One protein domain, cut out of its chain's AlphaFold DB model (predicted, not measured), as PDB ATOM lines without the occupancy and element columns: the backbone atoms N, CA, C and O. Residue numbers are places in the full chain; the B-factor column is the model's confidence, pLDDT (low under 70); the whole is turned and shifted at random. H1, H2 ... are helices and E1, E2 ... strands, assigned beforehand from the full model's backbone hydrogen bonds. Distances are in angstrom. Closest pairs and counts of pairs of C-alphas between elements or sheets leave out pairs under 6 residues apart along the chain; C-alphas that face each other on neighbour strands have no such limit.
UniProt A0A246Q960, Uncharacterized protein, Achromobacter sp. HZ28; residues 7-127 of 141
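This is residues 7 to 127 of the 141 residues of an uncharacterized protein of Achromobacter sp. HZ28 (UniProt A0A246Q960). One eight-stranded sheet curls like part of a barrel, its edge strands E5 and E6 joined by a tight link, and the short helix H1 packs on it over E4. The order across it is E5, E8, E3, E2, E1, E4, E7, E6, mixed. The printed part has 121 residues, 60 of them, under half, in named elements, mostly strand, running E1 to E4, H1, E5 to E8. It is compact, radius of gyration of the C-alphas 13.5 A, spanning 39 by 31 by 25 A.

E1, residues 7 to 15, 22.8 A, begins at C-alpha 7 (-28.764, 4.930, 46.322) and bends by 54 degrees at residue 11. E2 is 23 to 31, 25.1 A; E3 36 to 43, 22.3 A; E4 56 to 61, 16.5 A; H1 64 to 72, 11.8 A. E5 is 75 to 77, E6 83 to 86, E7 102 to 109, 22.7 A, and E8 123 to 126, ending at C-alpha 126 (-20.540, -5.014, 40.191).

E1, E2 and E3 form a meander, each the antiparallel neighbour of the one before (N 9 to O 28, 2.9 A; N 25 to O 41, 2.9 A). With E4, antiparallel to E1 (N 10 to O 57, 2.8 A), they make a Greek key, the first strand beside the fourth. E7 is staggered: residues 105 to 108 pair with E4 (N 58 to O 106, 2.9 A), 102 to 105 with parallel E6 (N 105 to O 85, 2.9 A). E8 is antiparallel to E3 (N 125 to O 40, 2.8 A) and E5 (N 76 to O 124, 2.9 A). H1, with every O i to N i+4 pair within hydrogen-bond range, is on the sheet at a height of 7.9 A, along E4 at 9 degrees on the local plane; the closest C-alphas of H1 and E4, Leu 67 and Phe 61, are 5.7 A apart.

The C-alphas farthest apart, Val 19 and Ala 96, lie 42.3 A from each other. The printed part has no cut. The links E3 to E4, E6 to E7 and E7 to E8 are long. The model's pLDDT is under 70 at residues 17 to 20, 45 to 47, 95 to 98 and 100.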
ATOM      1  N   LEU A   7     -29.700   3.850  46.627       94.69
ATOM      2  CA  LEU A   7     -28.764   4.930  46.322       94.69
ATOM      3  C   LEU A   7     -27.376   4.342  46.061       94.69
ATOM      4  O   LEU A   7     -26.815   3.692  46.941       94.69
ATOM      5  N   LEU A   8     -26.801   4.589  44.887       96.75
ATOM      6  CA  LEU A   8     -25.395   4.296  44.610       96.75
ATOM      7  C   LEU A   8     -24.562   5.563  44.783       96.75
ATOM      8  O   LEU A   8     -24.849   6.593  44.179       96.75
ATOM      9  N   ILE A   9     -23.527   5.462  45.612       97.00
ATOM     10  CA  ILE A   9     -22.648   6.565  45.991       97.00
ATOM     11  C   ILE A   9     -21.240   6.259  45.501       97.00
ATOM     12  O   ILE A   9     -20.611   5.316  45.985       97.00
ATOM     13  N   ILE A  10     -20.731   7.086  44.593       97.44
ATOM     14  CA  ILE A  10     -19.328   7.115  44.184       97.44
ATOM     15  C   ILE A  10     -18.701   8.367  44.811       97.44
ATOM     16  O   ILE A  10     -18.871   9.465  44.282       97.44
ATOM     17  N   PRO A  11     -18.011   8.260  45.958       96.00
ATOM     18  CA  PRO A  11     -17.528   9.429  46.696       96.00
ATOM     19  C   PRO A  11     -16.437  10.209  45.960       96.00
ATOM     20  O   PRO A  11     -16.259  11.397  46.224       96.00
ATOM     21  N   ARG A  12     -15.686   9.555  45.068       94.62
ATOM     22  CA  ARG A  12     -14.622  10.201  44.304       94.62
ATOM     23  C   ARG A  12     -14.374   9.493  42.979       94.62
ATOM     24  O   ARG A  12     -14.079   8.299  42.951       94.62
ATOM     25  N   MET A  13     -14.463  10.265  41.909       93.50
ATOM     26  CA  MET A  13     -13.972   9.925  40.584       93.50
ATOM     27  C   MET A  13     -12.531  10.423  40.433       93.50
ATOM     28  O   MET A  13     -12.160  11.475  40.958       93.50
ATOM     29  N   HIS A  14     -11.736   9.657  39.703       91.50
ATOM     30  CA  HIS A  14     -10.354   9.926  39.339       91.50
ATOM     31  C   HIS A  14     -10.272   9.956  37.817       91.50
ATOM     32  O   HIS A  14     -10.728   9.009  37.179       91.50
ATOM     33  N   ALA A  15      -9.711  11.005  37.221       85.50
ATOM     34  CA  ALA A  15      -9.475  11.039  35.778       85.50
ATOM     35  C   ALA A  15      -7.987  10.878  35.464       85.50
ATOM     36  O   ALA A  15      -7.146  11.599  35.988       85.50
ATOM     37  N   SER A  16      -7.663   9.952  34.565       70.12
ATOM     38  CA  SER A  16      -6.308   9.739  34.046       70.12
ATOM     39  C   SER A  16      -6.202  10.310  32.630       70.12
ATOM     40  O   SER A  16      -5.969   9.572  31.665       70.12
ATOM     41  N   GLY A  17      -6.456  11.618  32.517       62.00
ATOM     42  CA  GLY A  17      -6.530  12.351  31.247       62.00
ATOM     43  C   GLY A  17      -5.259  12.266  30.399       62.00
ATOM     44  O   GLY A  17      -5.360  12.274  29.179       62.00
ATOM     45  N   ASP A  18      -4.098  12.076  31.028       57.06
ATOM     46  CA  ASP A  18      -2.801  12.121  30.339       57.06
ATOM     47  C   ASP A  18      -2.388  10.798  29.667       57.06
ATOM     48  O   ASP A  18      -1.449  10.790  28.877       57.06
ATOM     49  N   VAL A  19      -3.056   9.669  29.960       55.09
ATOM     50  CA  VAL A  19      -2.612   8.340  29.467       55.09
ATOM     51  C   VAL A  19      -3.743   7.475  28.909       55.09
ATOM     52  O   VAL A  19      -3.545   6.787  27.912       55.09
ATOM     53  N   LEU A  20      -4.928   7.483  29.528       67.94
ATOM     54  CA  LEU A  20      -6.012   6.552  29.173       67.94
ATOM     55  C   LEU A  20      -7.280   7.252  28.672       67.94
ATOM     56  O   LEU A  20      -8.131   6.591  28.085       67.94
ATOM     57  N   GLY A  21      -7.422   8.565  28.896       80.56
ATOM     58  CA  GLY A  21      -8.615   9.307  28.480       80.56
ATOM     59  C   GLY A  21      -9.893   8.757  29.114       80.56
ATOM     60  O   GLY A  21     -10.919   8.662  28.457       80.56
ATOM     61  N   VAL A  22      -9.824   8.324  30.372       87.50
ATOM     62  CA  VAL A  22     -10.971   7.776  31.105       87.50
ATOM     63  C   VAL A  22     -11.050   8.377  32.500       87.50
ATOM     64  O   VAL A  22     -10.040   8.796  33.075       87.50
ATOM     65  N   ALA A  23     -12.254   8.371  33.063       91.25
ATOM     66  CA  ALA A  23     -12.474   8.583  34.485       91.25
ATOM     67  C   ALA A  23     -12.930   7.280  35.140       91.25
ATOM     68  O   ALA A  23     -13.683   6.514  34.549       91.25
ATOM     69  N   TYR A  24     -12.498   7.022  36.366       92.69
ATOM     70  CA  TYR A  24     -12.871   5.831  37.114       92.69
ATOM     71  C   TYR A  24     -13.154   6.154  38.576       92.69
ATOM     72  O   TYR A  24     -12.665   7.134  39.130       92.69
ATOM     73  N   GLY A  25     -13.951   5.319  39.225       94.62
ATOM     74  CA  GLY A  25     -14.326   5.490  40.619       94.62
ATOM     75  C   GLY A  25     -14.743   4.172  41.244       94.62
ATOM     76  O   GLY A  25     -14.930   3.162  40.569       94.62
ATOM     77  N   ARG A  26     -14.882   4.182  42.564       96.00
ATOM     78  CA  ARG A  26     -15.399   3.050  43.335       96.00
ATOM     79  C   ARG A  26     -16.495   3.552  44.234       96.00
ATOM     80  O   ARG A  26     -16.377   4.652  44.766       96.00
ATOM     81  N   GLY A  27     -17.524   2.750  44.434       96.44
ATOM     82  CA  GLY A  27     -18.619   3.152  45.291       96.44
ATOM     83  C   GLY A  27     -19.474   2.011  45.787       96.44
ATOM     84  O   GLY A  27     -19.211   0.835  45.527       96.44
ATOM     85  N   VAL A  28     -20.493   2.391  46.545       96.06
ATOM     86  CA  VAL A  28     -21.378   1.473  47.253       96.06
ATOM     87  C   VAL A  28     -22.830   1.807  46.951       96.06
ATOM     88  O   VAL A  28     -23.268   2.953  47.063       96.06
ATOM     89  N   MET A  29     -23.575   0.786  46.557       95.44
ATOM     90  CA  MET A  29     -25.021   0.799  46.453       95.44
ATOM     91  C   MET A  29     -25.613   0.433  47.805       95.44
ATOM     92  O   MET A  29     -25.313  -0.630  48.345       95.44
ATOM     93  N   ARG A  30     -26.464   1.310  48.328       93.81
ATOM     94  CA  ARG A  30     -27.246   1.124  49.545       93.81
ATOM     95  C   ARG A  30     -28.699   0.918  49.158       93.81
ATOM     96  O   ARG A  30     -29.334   1.823  48.620       93.81
ATOM     97  N   GLU A  31     -29.216  -0.273  49.404       90.12
ATOM     98  CA  GLU A  31     -30.621  -0.598  49.160       90.12
ATOM     99  C   GLU A  31     -31.455  -0.289  50.407       90.12
ATOM    100  O   GLU A  31     -30.971  -0.417  51.532       90.12
ATOM    101  N   ALA A  32     -32.734   0.050  50.227       80.56
ATOM    102  CA  ALA A  32     -33.650   0.266  51.352       80.56
ATOM    103  C   ALA A  32     -33.764  -0.967  52.276       80.56
ATOM    104  O   ALA A  32     -34.032  -0.830  53.465       80.56
ATOM    105  N   ALA A  33     -33.506  -2.166  51.742       76.62
ATOM    106  CA  ALA A  33     -33.478  -3.426  52.485       76.62
ATOM    107  C   ALA A  33     -32.186  -3.652  53.306       76.62
ATOM    108  O   ALA A  33     -31.990  -4.740  53.838       76.62
ATOM    109  N   GLY A  34     -31.281  -2.668  53.381       80.38
ATOM    110  CA  GLY A  34     -30.050  -2.737  54.180       80.38
ATOM    111  C   GLY A  34     -28.872  -3.450  53.508       80.38
ATOM    112  O   GLY A  34     -27.796  -3.524  54.091       80.38
ATOM    113  N   ARG A  35     -29.033  -3.947  52.275       84.88
ATOM    114  CA  ARG A  35     -27.942  -4.593  51.532       84.88
ATOM    115  C   ARG A  35     -26.982  -3.557  50.948       84.88
ATOM    116  O   ARG A  35     -27.413  -2.569  50.347       84.88
ATOM    117  N   HIS A  36     -25.686  -3.832  51.078       90.81
ATOM    118  CA  HIS A  36     -24.616  -3.076  50.437       90.81
ATOM    119  C   HIS A  36     -24.003  -3.884  49.289       90.81
ATOM    120  O   HIS A  36     -23.630  -5.039  49.471       90.81
ATOM    121  N   THR A  37     -23.894  -3.276  48.108       92.25
ATOM    122  CA  THR A  37     -23.218  -3.874  46.943       92.25
ATOM    123  C   THR A  37     -22.174  -2.901  46.413       92.25
ATOM    124  O   THR A  37     -22.462  -1.717  46.264       92.25
ATOM    125  N   TYR A  38     -20.966  -3.372  46.111       94.50
ATOM    126  CA  TYR A  38     -19.878  -2.514  45.637       94.50
ATOM    127  C   TYR A  38     -19.802  -2.489  44.115       94.50
ATOM    128  O   TYR A  38     -20.056  -3.495  43.451       94.50
ATOM    129  N   TYR A  39     -19.430  -1.335  43.571       96.25
ATOM    130  CA  TYR A  39     -19.302  -1.116  42.136       96.25
ATOM    131  C   TYR A  39     -17.998  -0.389  41.815       96.25
ATOM    132  O   TYR A  39     -17.638   0.591  42.473       96.25
ATOM    133  N   ASN A  40     -17.327  -0.849  40.764       95.50
ATOM    134  CA  ASN A  40     -16.345  -0.059  40.037       95.50
ATOM    135  C   ASN A  40     -17.080   0.717  38.946       95.50
ATOM    136  O   ASN A  40     -17.974   0.181  38.293       95.50
ATOM    137  N   VAL A  41     -16.696   1.968  38.741       95.06
ATOM    138  CA  VAL A  41     -17.237   2.817  37.683       95.06
ATOM    139  C   VAL A  41     -16.108   3.190  36.751       95.06
ATOM    140  O   VAL A  41     -15.030   3.559  37.211       95.06
ATOM    141  N   VAL A  42     -16.363   3.108  35.454       93.06
ATOM    142  CA  VAL A  42     -15.457   3.593  34.418       93.06
ATOM    143  C   VAL A  42     -16.255   4.377  33.386       93.06
ATOM    144  O   VAL A  42     -17.299   3.936  32.919       93.06
ATOM    145  N   VAL A  43     -15.776   5.565  33.048       91.00
ATOM    146  CA  VAL A  43     -16.339   6.452  32.034       91.00
ATOM    147  C   VAL A  43     -15.270   6.606  30.960       91.00
ATOM    148  O   VAL A  43     -14.227   7.220  31.192       91.00
ATOM    149  N   GLY A  44     -15.510   5.932  29.834       77.56
ATOM    150  CA  GLY A  44     -14.582   5.765  28.714       77.56
ATOM    151  C   GLY A  44     -14.603   6.910  27.688       77.56
ATOM    152  O   GLY A  44     -15.421   7.824  27.807       77.56
ATOM    153  N   PRO A  45     -13.756   6.847  26.639       62.03
ATOM    154  CA  PRO A  45     -12.988   7.978  26.085       62.03
ATOM    155  C   PRO A  45     -13.752   9.007  25.247       62.03
ATOM    156  O   PRO A  45     -13.159   9.825  24.547       62.03
ATOM    157  N   THR A  46     -15.076   9.002  25.316       62.28
ATOM    158  CA  THR A  46     -15.891  10.087  24.765       62.28
ATOM    159  C   THR A  46     -15.683  11.381  25.565       62.28
ATOM    160  O   THR A  46     -15.186  11.347  26.684       62.28
ATOM    161  N   ALA A  47     -16.115  12.536  25.055       61.53
ATOM    162  CA  ALA A  47     -15.965  13.823  25.756       61.53
ATOM    163  C   ALA A  47     -16.621  13.890  27.163       61.53
ATOM    164  O   ALA A  47     -16.437  14.872  27.875       61.53
ATOM    165  N   ALA A  48     -17.369  12.863  27.580       73.62
ATOM    166  CA  ALA A  48     -18.066  12.796  28.862       73.62
ATOM    167  C   ALA A  48     -17.147  12.613  30.092       73.62
ATOM    168  O   ALA A  48     -17.558  12.966  31.194       73.62
ATOM    169  N   TYR A  49     -15.915  12.098  29.955       78.31
ATOM    170  CA  TYR A  49     -15.027  11.924  31.124       78.31
ATOM    171  C   TYR A  49     -14.379  13.235  31.605       78.31
ATOM    172  O   TYR A  49     -13.879  13.310  32.735       78.31
ATOM    173  N   ALA A  50     -14.357  14.264  30.749       78.56
ATOM    174  CA  ALA A  50     -13.718  15.539  31.038       78.56
ATOM    175  C   ALA A  50     -14.374  16.215  32.244       78.56
ATOM    176  O   ALA A  50     -15.590  16.380  32.326       78.56
ATOM    177  N   GLY A  51     -13.539  16.615  33.202       82.50
ATOM    178  CA  GLY A  51     -14.022  17.246  34.416       82.50
ATOM    179  C   GLY A  51     -14.852  16.307  35.285       82.50
ATOM    180  O   GLY A  51     -15.740  16.792  35.959       82.50
ATOM    181  N   LEU A  52     -14.601  14.998  35.312       88.25
ATOM    182  CA  LEU A  52     -15.100  14.137  36.396       88.25
ATOM    183  C   LEU A  52     -14.109  14.029  37.560       88.25
ATOM    184  O   LEU A  52     -14.505  13.631  38.651       88.25
ATOM    185  N   ASP A  53     -12.849  14.425  37.367       90.69
ATOM    186  CA  ASP A  53     -11.820  14.304  38.400       90.69
ATOM    187  C   ASP A  53     -12.185  15.045  39.695       90.69
ATOM    188  O   ASP A  53     -12.635  16.197  39.688       90.69
ATOM    189  N   GLY A  54     -12.016  14.354  40.823       91.25
ATOM    190  CA  GLY A  54     -12.306  14.885  42.150       91.25
ATOM    191  C   GLY A  54     -13.792  15.118  42.437       91.25
ATOM    192  O   GLY A  54     -14.108  15.779  43.429       91.25
ATOM    193  N   LYS A  55     -14.704  14.606  41.603       93.00
ATOM    194  CA  LYS A  55     -16.155  14.742  41.794       93.00
ATOM    195  C   LYS A  55     -16.769  13.487  42.396       93.00
ATOM    196  O   LYS A  55     -16.278  12.379  42.191       93.00
ATOM    197  N   ALA A  56     -17.856  13.675  43.125       95.44
ATOM    198  CA  ALA A  56     -18.695  12.603  43.630       95.44
ATOM    199  C   ALA A  56     -19.905  12.415  42.709       95.44
ATOM    200  O   ALA A  56     -20.447  13.391  42.189       95.44
ATOM    201  N   VAL A  57     -20.341  11.172  42.520       95.31
ATOM    202  CA  VAL A  57     -21.480  10.806  41.672       95.31
ATOM    203  C   VAL A  57     -22.497  10.037  42.508       95.31
ATOM    204  O   VAL A  57     -22.136   9.113  43.236       95.31
ATOM    205  N   PHE A  58     -23.769  10.407  42.394       95.12
ATOM    206  CA  PHE A  58     -24.872   9.786  43.119       95.12
ATOM    207  C   PHE A  58     -25.950   9.359  42.132       95.12
ATOM    208  O   PHE A  58     -26.517  10.219  41.466       95.12
ATOM    209  N   LEU A  59     -26.244   8.061  42.061       95.00
ATOM    210  CA  LEU A  59     -27.364   7.515  41.288       95.00
ATOM    211  C   LEU A  59     -28.493   7.176  42.257       95.00
ATOM    212  O   LEU A  59     -28.300   6.391  43.191       95.00
ATOM    213  N   ILE A  60     -29.661   7.769  42.045       93.00
ATOM    214  CA  ILE A  60     -30.798   7.695  42.963       93.00
ATOM    215  C   ILE A  60     -31.877   6.832  42.319       93.00
ATOM    216  O   ILE A  60     -32.441   7.198  41.300       93.00
ATOM    217  N   PHE A  61     -32.209   5.696  42.922       92.12
ATOM    218  CA  PHE A  61     -33.197   4.777  42.364       92.12
ATOM    219  C   PHE A  61     -34.560   5.052  42.991       92.12
ATOM    220  O   PHE A  61     -34.835   4.633  44.115       92.12
ATOM    221  N   LEU A  62     -35.420   5.782  42.281       88.31
ATOM    222  CA  LEU A  62     -36.748   6.161  42.778       88.31
ATOM    223  C   LEU A  62     -37.770   5.013  42.695       88.31
ATOM    224  O   LEU A  62     -38.746   5.009  43.453       88.31
ATOM    225  N   SER A  63     -37.550   4.032  41.811       87.12
ATOM    226  CA  SER A  63     -38.401   2.850  41.618       87.12
ATOM    227  C   SER A  63     -37.649   1.549  41.921       87.12
ATOM    228  O   SER A  63     -36.425   1.472  41.817       87.12
ATOM    229  N   LYS A  64     -38.384   0.496  42.296       87.94
ATOM    230  CA  LYS A  64     -37.798  -0.843  42.479       87.94
ATOM    231  C   LYS A  64     -37.356  -1.458  41.150       87.94
ATOM    232  O   LYS A  64     -36.387  -2.212  41.149       87.94
ATOM    233  N   ASP A  65     -38.019  -1.104  40.052       88.62
ATOM    234  CA  ASP A  65     -37.734  -1.645  38.721       88.62
ATOM    235  C   ASP A  65     -36.411  -1.114  38.168       88.62
ATOM    236  O   ASP A  65     -35.574  -1.905  37.741       88.62
ATOM    237  N   SER A  66     -36.153   0.196  38.284       89.94
ATOM    238  CA  SER A  66     -34.857   0.789  37.911       89.94
ATOM    239  C   SER A  66     -33.707   0.188  38.725       89.94
ATOM    240  O   SER A  66     -32.670  -0.176  38.170       89.94
ATOM    241  N   LEU A  67     -33.913  -0.006  40.034       91.81
ATOM    242  CA  LEU A  67     -32.948  -0.678  40.905       91.81
ATOM    243  C   LEU A  67     -32.727  -2.140  40.494       91.81
ATOM    244  O   LEU A  67     -31.589  -2.611  40.466       91.81
ATOM    245  N   PHE A  68     -33.803  -2.875  40.205       91.56
ATOM    246  CA  PHE A  68     -33.740  -4.270  39.778       91.56
ATOM    247  C   PHE A  68     -32.995  -4.416  38.452       91.56
ATOM    248  O   PHE A  68     -32.074  -5.226  38.365       91.56
ATOM    249  N   ASN A  69     -33.336  -3.596  37.460       91.94
ATOM    250  CA  ASN A  69     -32.671  -3.576  36.167       91.94
ATOM    251  C   ASN A  69     -31.170  -3.286  36.328       91.94
ATOM    252  O   ASN A  69     -30.339  -4.065  35.860       91.94
ATOM    253  N   PHE A  70     -30.813  -2.250  37.096       93.50
ATOM    254  CA  PHE A  70     -29.418  -1.881  37.350       93.50
ATOM    255  C   PHE A  70     -28.602  -3.003  38.002       93.50
ATOM    256  O   PHE A  70     -27.442  -3.232  37.658       93.50
ATOM    257  N   ARG A  71     -29.201  -3.740  38.946       91.94
ATOM    258  CA  ARG A  71     -28.517  -4.831  39.658       91.94
ATOM    259  C   ARG A  71     -28.614  -6.190  38.970       91.94
ATOM    260  O   ARG A  71     -28.001  -7.129  39.480       91.94
ATOM    261  N   SER A  72     -29.379  -6.326  37.889       91.38
ATOM    262  CA  SER A  72     -29.643  -7.624  37.253       91.38
ATOM    263  C   SER A  72     -28.374  -8.252  36.663       91.38
ATOM    264  O   SER A  72     -28.175  -9.460  36.775       91.38
ATOM    265  N   GLY A  73     -27.471  -7.428  36.122       90.62
ATOM    266  CA  GLY A  73     -26.220  -7.854  35.493       90.62
ATOM    267  C   GLY A  73     -24.968  -7.726  36.367       90.62
ATOM    268  O   GLY A  73     -24.988  -7.202  37.489       90.62
ATOM    269  N   LEU A  74     -23.845  -8.215  35.828       92.88
ATOM    270  CA  LEU A  74     -22.496  -7.912  36.330       92.88
ATOM    271  C   LEU A  74     -22.066  -6.496  35.925       92.88
ATOM    272  O   LEU A  74     -21.391  -5.816  36.689       92.88
ATOM    273  N   ILE A  75     -22.471  -6.064  34.732       94.06
ATOM    274  CA  ILE A  75     -22.174  -4.752  34.166       94.06
ATOM    275  C   ILE A  75     -23.499  -4.090  33.810       94.06
ATOM    276  O   ILE A  75     -24.369  -4.732  33.223       94.06
ATOM    277  N   TRP A  76     -23.626  -2.814  34.151       95.50
ATOM    278  CA  TRP A  76     -24.678  -1.933  33.664       95.50
ATOM    279  C   TRP A  76     -24.033  -0.731  32.973       95.50
ATOM    280  O   TRP A  76     -23.091  -0.153  33.514       95.50
ATOM    281  N   ALA A  77     -24.498  -0.363  31.782       93.56
ATOM    282  CA  ALA A  77     -23.929   0.714  30.980       93.56
ATOM    283  C   ALA A  77     -24.985   1.747  30.566       93.56
ATOM    284  O   ALA A  77     -26.050   1.391  30.049       93.56
ATOM    285  N   ASP A  78     -24.651   3.026  30.741       92.31
ATOM    286  CA  ASP A  78     -25.496   4.150  30.332       92.31
ATOM    287  C   ASP A  78     -25.667   4.203  28.804       92.31
ATOM    288  O   ASP A  78     -24.691   4.142  28.049       92.31
ATOM    289  N   GLY A  79     -26.914   4.318  28.349       88.44
ATOM    290  CA  GLY A  79     -27.334   4.265  26.950       88.44
ATOM    291  C   GLY A  79     -27.529   2.852  26.388       88.44
ATOM    292  O   GLY A  79     -28.041   2.725  25.279       88.44
ATOM    293  N   LEU A  80     -27.145   1.801  27.126       89.94
ATOM    294  CA  LEU A  80     -27.296   0.406  26.692       89.94
ATOM    295  C   LEU A  80     -28.283  -0.375  27.564       89.94
ATOM    296  O   LEU A  80     -29.108  -1.123  27.050       89.94
ATOM    297  N   ASN A  81     -28.204  -0.200  28.884       91.38
ATOM    298  CA  ASN A  81     -29.069  -0.879  29.853       91.38
ATOM    299  C   ASN A  81     -30.112   0.056  30.490       91.38
ATOM    300  O   ASN A  81     -30.895  -0.384  31.328       91.38
ATOM    301  N   GLY A  82     -30.099   1.336  30.127       90.62
ATOM    302  CA  GLY A  82     -30.958   2.408  30.632       90.62
ATOM    303  C   GLY A  82     -30.242   3.751  30.494       90.62
ATOM    304  O   GLY A  82     -29.158   3.802  29.910       90.62
ATOM    305  N   THR A  83     -30.821   4.822  31.033       91.69
ATOM    306  CA  THR A  83     -30.294   6.185  30.860       91.69
ATOM    307  C   THR A  83     -30.010   6.857  32.201       91.69
ATOM    308  O   THR A  83     -30.861   6.873  33.090       91.69
ATOM    309  N   LEU A  84     -28.839   7.472  32.348       91.88
ATOM    310  CA  LEU A  84     -28.529   8.360  33.466       91.88
ATOM    311  C   LEU A  84     -28.991   9.787  33.166       91.88
ATOM    312  O   LEU A  84     -28.465  10.468  32.285       91.88
ATOM    313  N   ALA A  85     -29.954  10.270  33.947       90.81
ATOM    314  CA  ALA A  85     -30.452  11.634  33.859       90.81
ATOM    315  C   ALA A  85     -29.667  12.534  34.822       90.81
ATOM    316  O   ALA A  85     -30.020  12.676  35.996       90.81
ATOM    317  N   VAL A  86     -28.567  13.124  34.344       89.56
ATOM    318  CA  VAL A  86     -27.783  14.063  35.159       89.56
ATOM    319  C   VAL A  86     -28.575  15.355  35.356       89.56
ATOM    320  O   VAL A  86     -28.955  16.012  34.389       89.56
ATOM    321  N   THR A  87     -28.805  15.735  36.611       87.38
ATOM    322  CA  THR A  87     -29.524  16.960  36.974       87.38
ATOM    323  C   THR A  87     -28.737  17.786  37.984       87.38
ATOM    324  O   THR A  87     -28.143  17.264  38.927       87.38
ATOM    325  N   SER A  88     -28.758  19.105  37.806       85.38
ATOM    326  CA  SER A  88     -28.271  20.069  38.796       85.38
ATOM    327  C   SER A  88     -29.403  20.661  39.642       85.38
ATOM    328  O   SER A  88     -29.197  21.650  40.341       85.38
ATOM    329  N   ASN A  89     -30.615  20.107  39.553       84.62
ATOM    330  CA  ASN A  89     -31.758  20.527  40.350       84.62
ATOM    331  C   ASN A  89     -32.226  19.360  41.234       84.62
ATOM    332  O   ASN A  89     -32.952  18.488  40.753       84.62
ATOM    333  N   PRO A  90     -31.873  19.337  42.530       78.94
ATOM    334  CA  PRO A  90     -32.308  18.271  43.426       78.94
ATOM    335  C   PRO A  90     -33.830  18.263  43.638       78.94
ATOM    336  O   PRO A  90     -34.383  17.219  43.965       78.94
ATOM    337  N   ALA A  91     -34.538  19.373  43.397       79.62
ATOM    338  CA  ALA A  91     -36.002  19.396  43.445       79.62
ATOM    339  C   ALA A  91     -36.651  18.622  42.281       79.62
ATOM    340  O   ALA A  91     -37.823  18.263  42.366       79.62
ATOM    341  N   ALA A  92     -35.897  18.320  41.215       74.12
ATOM    342  CA  ALA A  92     -36.360  17.471  40.119       74.12
ATOM    343  C   ALA A  92     -36.395  15.977  40.492       74.12
ATOM    344  O   ALA A  92     -36.970  15.187  39.750       74.12
ATOM    345  N   LEU A  93     -35.819  15.588  41.638       76.50
ATOM    346  CA  LEU A  93     -35.800  14.212  42.137       76.50
ATOM    347  C   LEU A  93     -37.177  13.821  42.686       76.50
ATOM    348  O   LEU A  93     -37.414  13.790  43.897       76.50
ATOM    349  N   HIS A  94     -38.113  13.549  41.784       72.25
ATOM    350  CA  HIS A  94     -39.461  13.119  42.117       72.25
ATOM    351  C   HIS A  94     -39.890  11.981  41.207       72.25
ATOM    352  O   HIS A  94     -39.816  12.103  39.990       72.25
ATOM    353  N   ARG A  95     -40.413  10.899  41.800       67.19
ATOM    354  CA  ARG A  95     -40.821   9.696  41.057       67.19
ATOM    355  C   ARG A  95     -41.806  10.018  39.929       67.19
ATOM    356  O   ARG A  95     -41.728   9.414  38.872       67.19
ATOM    357  N   ALA A  96     -42.707  10.976  40.153       62.50
ATOM    358  CA  ALA A  96     -43.711  11.396  39.173       62.50
ATOM    359  C   ALA A  96     -43.123  12.070  37.917       62.50
ATOM    360  O   ALA A  96     -43.800  12.135  36.897       62.50
ATOM    361  N   ASN A  97     -41.881  12.556  37.987       64.62
ATOM    362  CA  ASN A  97     -41.206  13.248  36.893       64.62
ATOM    363  C   ASN A  97     -40.225  12.332  36.137       64.62
ATOM    364  O   ASN A  97     -39.564  12.794  35.208       64.62
ATOM    365  N   GLU A  98     -40.111  11.061  36.537       66.31
ATOM    366  CA  GLU A  98     -39.090  10.135  36.049       66.31
ATOM    367  C   GLU A  98     -39.656   9.158  35.009       66.31
ATOM    368  O   GLU A  98     -40.568   8.386  35.328       66.31
ATOM    369  N   PRO A  99     -39.102   9.108  33.785       74.12
ATOM    370  CA  PRO A  99     -39.335   7.983  32.891       74.12
ATOM    371  C   PRO A  99     -38.871   6.662  33.537       74.12
ATOM    372  O   PRO A  99     -37.851   6.654  34.224       74.12
ATOM    373  N   PRO A 100     -39.543   5.523  33.290       67.88
ATOM    374  CA  PRO A 100     -39.190   4.235  33.904       67.88
ATOM    375  C   PRO A 100     -37.733   3.800  33.681       67.88
ATOM    376  O   PRO A 100     -37.142   3.147  34.543       67.88
ATOM    377  N   ASP A 101     -37.159   4.197  32.545       73.00
ATOM    378  CA  ASP A 101     -35.819   3.804  32.099       73.00
ATOM    379  C   ASP A 101     -34.720   4.795  32.513       73.00
ATOM    380  O   ASP A 101     -33.553   4.627  32.145       73.00
ATOM    381  N   HIS A 102     -35.084   5.855  33.240       87.12
ATOM    382  CA  HIS A 102     -34.166   6.902  33.668       87.12
ATOM    383  C   HIS A 102     -33.780   6.731  35.141       87.12
ATOM    384  O   HIS A 102     -34.591   6.377  35.999       87.12
ATOM    385  N   ILE A 103     -32.501   6.971  35.427       91.88
ATOM    386  CA  ILE A 103     -31.950   6.985  36.780       91.88
ATOM    387  C   ILE A 103     -31.409   8.392  37.052       91.88
ATOM    388  O   ILE A 103     -30.396   8.789  36.453       91.88
ATOM    389  N   PRO A 104     -32.019   9.147  37.980       92.44
ATOM    390  CA  PRO A 104     -31.520  10.447  38.379       92.44
ATOM    391  C   PRO A 104     -30.110  10.370  38.895       92.44
ATOM    392  O   PRO A 104     -29.779   9.548  39.755       92.44
ATOM    393  N   THR A 105     -29.292  11.278  38.389       92.94
ATOM    394  CA  THR A 105     -27.887  11.326  38.735       92.94
ATOM    395  C   THR A 105     -27.486  12.731  39.151       92.94
ATOM    396  O   THR A 105     -27.739  13.706  38.446       92.94
ATOM    397  N   LEU A 106     -26.833  12.840  40.303       93.12
ATOM    398  CA  LEU A 106     -26.221  14.077  40.774       93.12
ATOM    399  C   LEU A 106     -24.704  13.960  40.688       93.12
ATOM    400  O   LEU A 106     -24.132  12.939  41.077       93.12
ATOM    401  N   ILE A 107     -24.051  15.033  40.243       93.19
ATOM    402  CA  ILE A 107     -22.591  15.146  40.249       93.19
ATOM    403  C   ILE A 107     -22.198  16.334  41.120       93.19
ATOM    404  O   ILE A 107     -22.564  17.481  40.856       93.19
ATOM    405  N   LEU A 108     -21.448  16.048  42.176       92.69
ATOM    406  CA  LEU A 108     -21.085  16.991  43.223       92.69
ATOM    407  C   LEU A 108     -19.581  17.260  43.219       92.69
ATOM    408  O   LEU A 108     -18.756  16.373  43.012       92.69
ATOM    409  N   THR A 109     -19.226  18.506  43.497       89.75
ATOM    410  CA  THR A 109     -17.870  18.928  43.855       89.75
ATOM    411  C   THR A 109     -17.828  19.318  45.322       89.75
ATOM    412  O   THR A 109     -18.875  19.618  45.897       89.75
ATOM    413  N   PRO A 110     -16.628  19.463  45.909       83.62
ATOM    414  CA  PRO A 110     -16.487  20.112  47.211       83.62
ATOM    415  C   PRO A 110     -17.117  21.516  47.284       83.62
ATOM    416  O   PRO A 110     -17.406  21.996  48.371       83.62
ATOM    417  N   ARG A 111     -17.332  22.180  46.136       84.44
ATOM    418  CA  ARG A 111     -17.935  23.519  46.036       84.44
ATOM    419  C   ARG A 111     -19.447  23.501  45.771       84.44
ATOM    420  O   ARG A 111     -20.047  24.566  45.718       84.44
ATOM    421  N   GLY A 112     -20.058  22.327  45.594       86.12
ATOM    422  CA  GLY A 112     -21.489  22.183  45.323       86.12
ATOM    423  C   GLY A 112     -21.812  21.388  44.059       86.12
ATOM    424  O   GLY A 112     -20.960  20.702  43.486       86.12
ATOM    425  N   LEU A 113     -23.081  21.453  43.657       84.31
ATOM    426  CA  LEU A 113     -23.647  20.683  42.552       84.31
ATOM    427  C   LEU A 113     -23.191  21.241  41.200       84.31
ATOM    428  O   LEU A 113     -23.113  22.454  41.016       84.31
ATOM    429  N   VAL A 114     -22.868  20.355  40.260       85.19
ATOM    430  CA  VAL A 114     -22.354  20.735  38.941       85.19
ATOM    431  C   VAL A 114     -23.424  20.513  37.880       85.19
ATOM    432  O   VAL A 114     -24.135  19.512  37.913       85.19
ATOM    433  N   ASN A 115     -23.519  21.442  36.928       83.50
ATOM    434  CA  ASN A 115     -24.375  21.321  35.750       83.50
ATOM    435  C   ASN A 115     -23.539  21.032  34.491       83.50
ATOM    436  O   ASN A 115     -22.355  21.361  34.440       83.50
ATOM    437  N   GLY A 116     -24.165  20.445  33.471       77.81
ATOM    438  CA  GLY A 116     -23.577  20.265  32.141       77.81
ATOM    439  C   GLY A 116     -22.580  19.112  32.011       77.81
ATOM    440  O   GLY A 116     -21.953  18.975  30.967       77.81
ATOM    441  N   LEU A 117     -22.432  18.279  33.045       84.19
ATOM    442  CA  LEU A 117     -21.640  17.053  32.968       84.19
ATOM    443  C   LEU A 117     -22.506  15.877  32.521       84.19
ATOM    444  O   LEU A 117     -23.702  15.821  32.796       84.19
ATOM    445  N   SER A 118     -21.876  14.920  31.852       84.62
ATOM    446  CA  SER A 118     -22.515  13.698  31.382       84.62
ATOM    447  C   SER A 118     -21.707  12.489  31.831       84.62
ATOM    448  O   SER A 118     -20.492  12.568  31.973       84.62
ATOM    449  N   LEU A 119     -22.385  11.363  32.041       87.56
ATOM    450  CA  LEU A 119     -21.764  10.059  32.280       87.56
ATOM    451  C   LEU A 119     -22.049   9.098  31.122       87.56
ATOM    452  O   LEU A 119     -22.007   7.885  31.311       87.56
ATOM    453  N   LYS A 120     -22.342   9.643  29.932       88.88
ATOM    454  CA  LYS A 120     -22.716   8.861  28.753       88.88
ATOM    455  C   LYS A 120     -21.698   7.767  28.454       88.88
ATOM    456  O   LYS A 120     -20.504   8.036  28.334       88.88
ATOM    457  N   GLY A 121     -22.190   6.538  28.308       87.94
ATOM    458  CA  GLY A 121     -21.357   5.355  28.085       87.94
ATOM    459  C   GLY A 121     -20.580   4.893  29.322       87.94
ATOM    460  O   GLY A 121     -19.722   4.019  29.210       87.94
ATOM    461  N   GLY A 122     -20.855   5.467  30.496       92.69
ATOM    462  CA  GLY A 122     -20.303   5.031  31.769       92.69
ATOM    463  C   GLY A 122     -20.768   3.620  32.114       92.69
ATOM    464  O   GLY A 122     -21.952   3.296  32.007       92.69
ATOM    465  N   GLN A 123     -19.827   2.784  32.533       94.50
ATOM    466  CA  GLN A 123     -20.062   1.404  32.932       94.50
ATOM    467  C   GLN A 123     -19.924   1.259  34.443       94.50
ATOM    468  O   GLN A 123     -18.965   1.735  35.053       94.50
ATOM    469  N   PHE A 124     -20.875   0.547  35.028       96.06
ATOM    470  CA  PHE A 124     -20.973   0.234  36.442       96.06
ATOM    471  C   PHE A 124     -20.823  -1.273  36.591       96.06
ATOM    472  O   PHE A 124     -21.708  -2.050  36.232       96.06
ATOM    473  N   ILE A 125     -19.670  -1.684  37.096       96.00
ATOM    474  CA  ILE A 125     -19.246  -3.075  37.175       96.00
ATOM    475  C   ILE A 125     -19.395  -3.509  38.623       96.00
ATOM    476  O   ILE A 125     -18.686  -3.021  39.507       96.00
ATOM    477  N   LYS A 126     -20.330  -4.421  38.875       95.19
ATOM    478  CA  LYS A 126     -20.540  -5.014  40.191       95.19
ATOM    479  C   LYS A 126     -19.264  -5.738  40.606       95.19
ATOM    480  O   LYS A 126     -18.751  -6.568  39.862       95.19
ATOM    481  N   VAL A 127     -18.767  -5.428  41.797       92.19
ATOM    482  CA  VAL A 127     -17.613  -6.111  42.379       92.19
ATOM    483  C   VAL A 127     -18.121  -7.393  43.026       92.19
ATOM    484  O   VAL A 127     -18.860  -7.321  44.014       92.19
TER     485      VAL A 127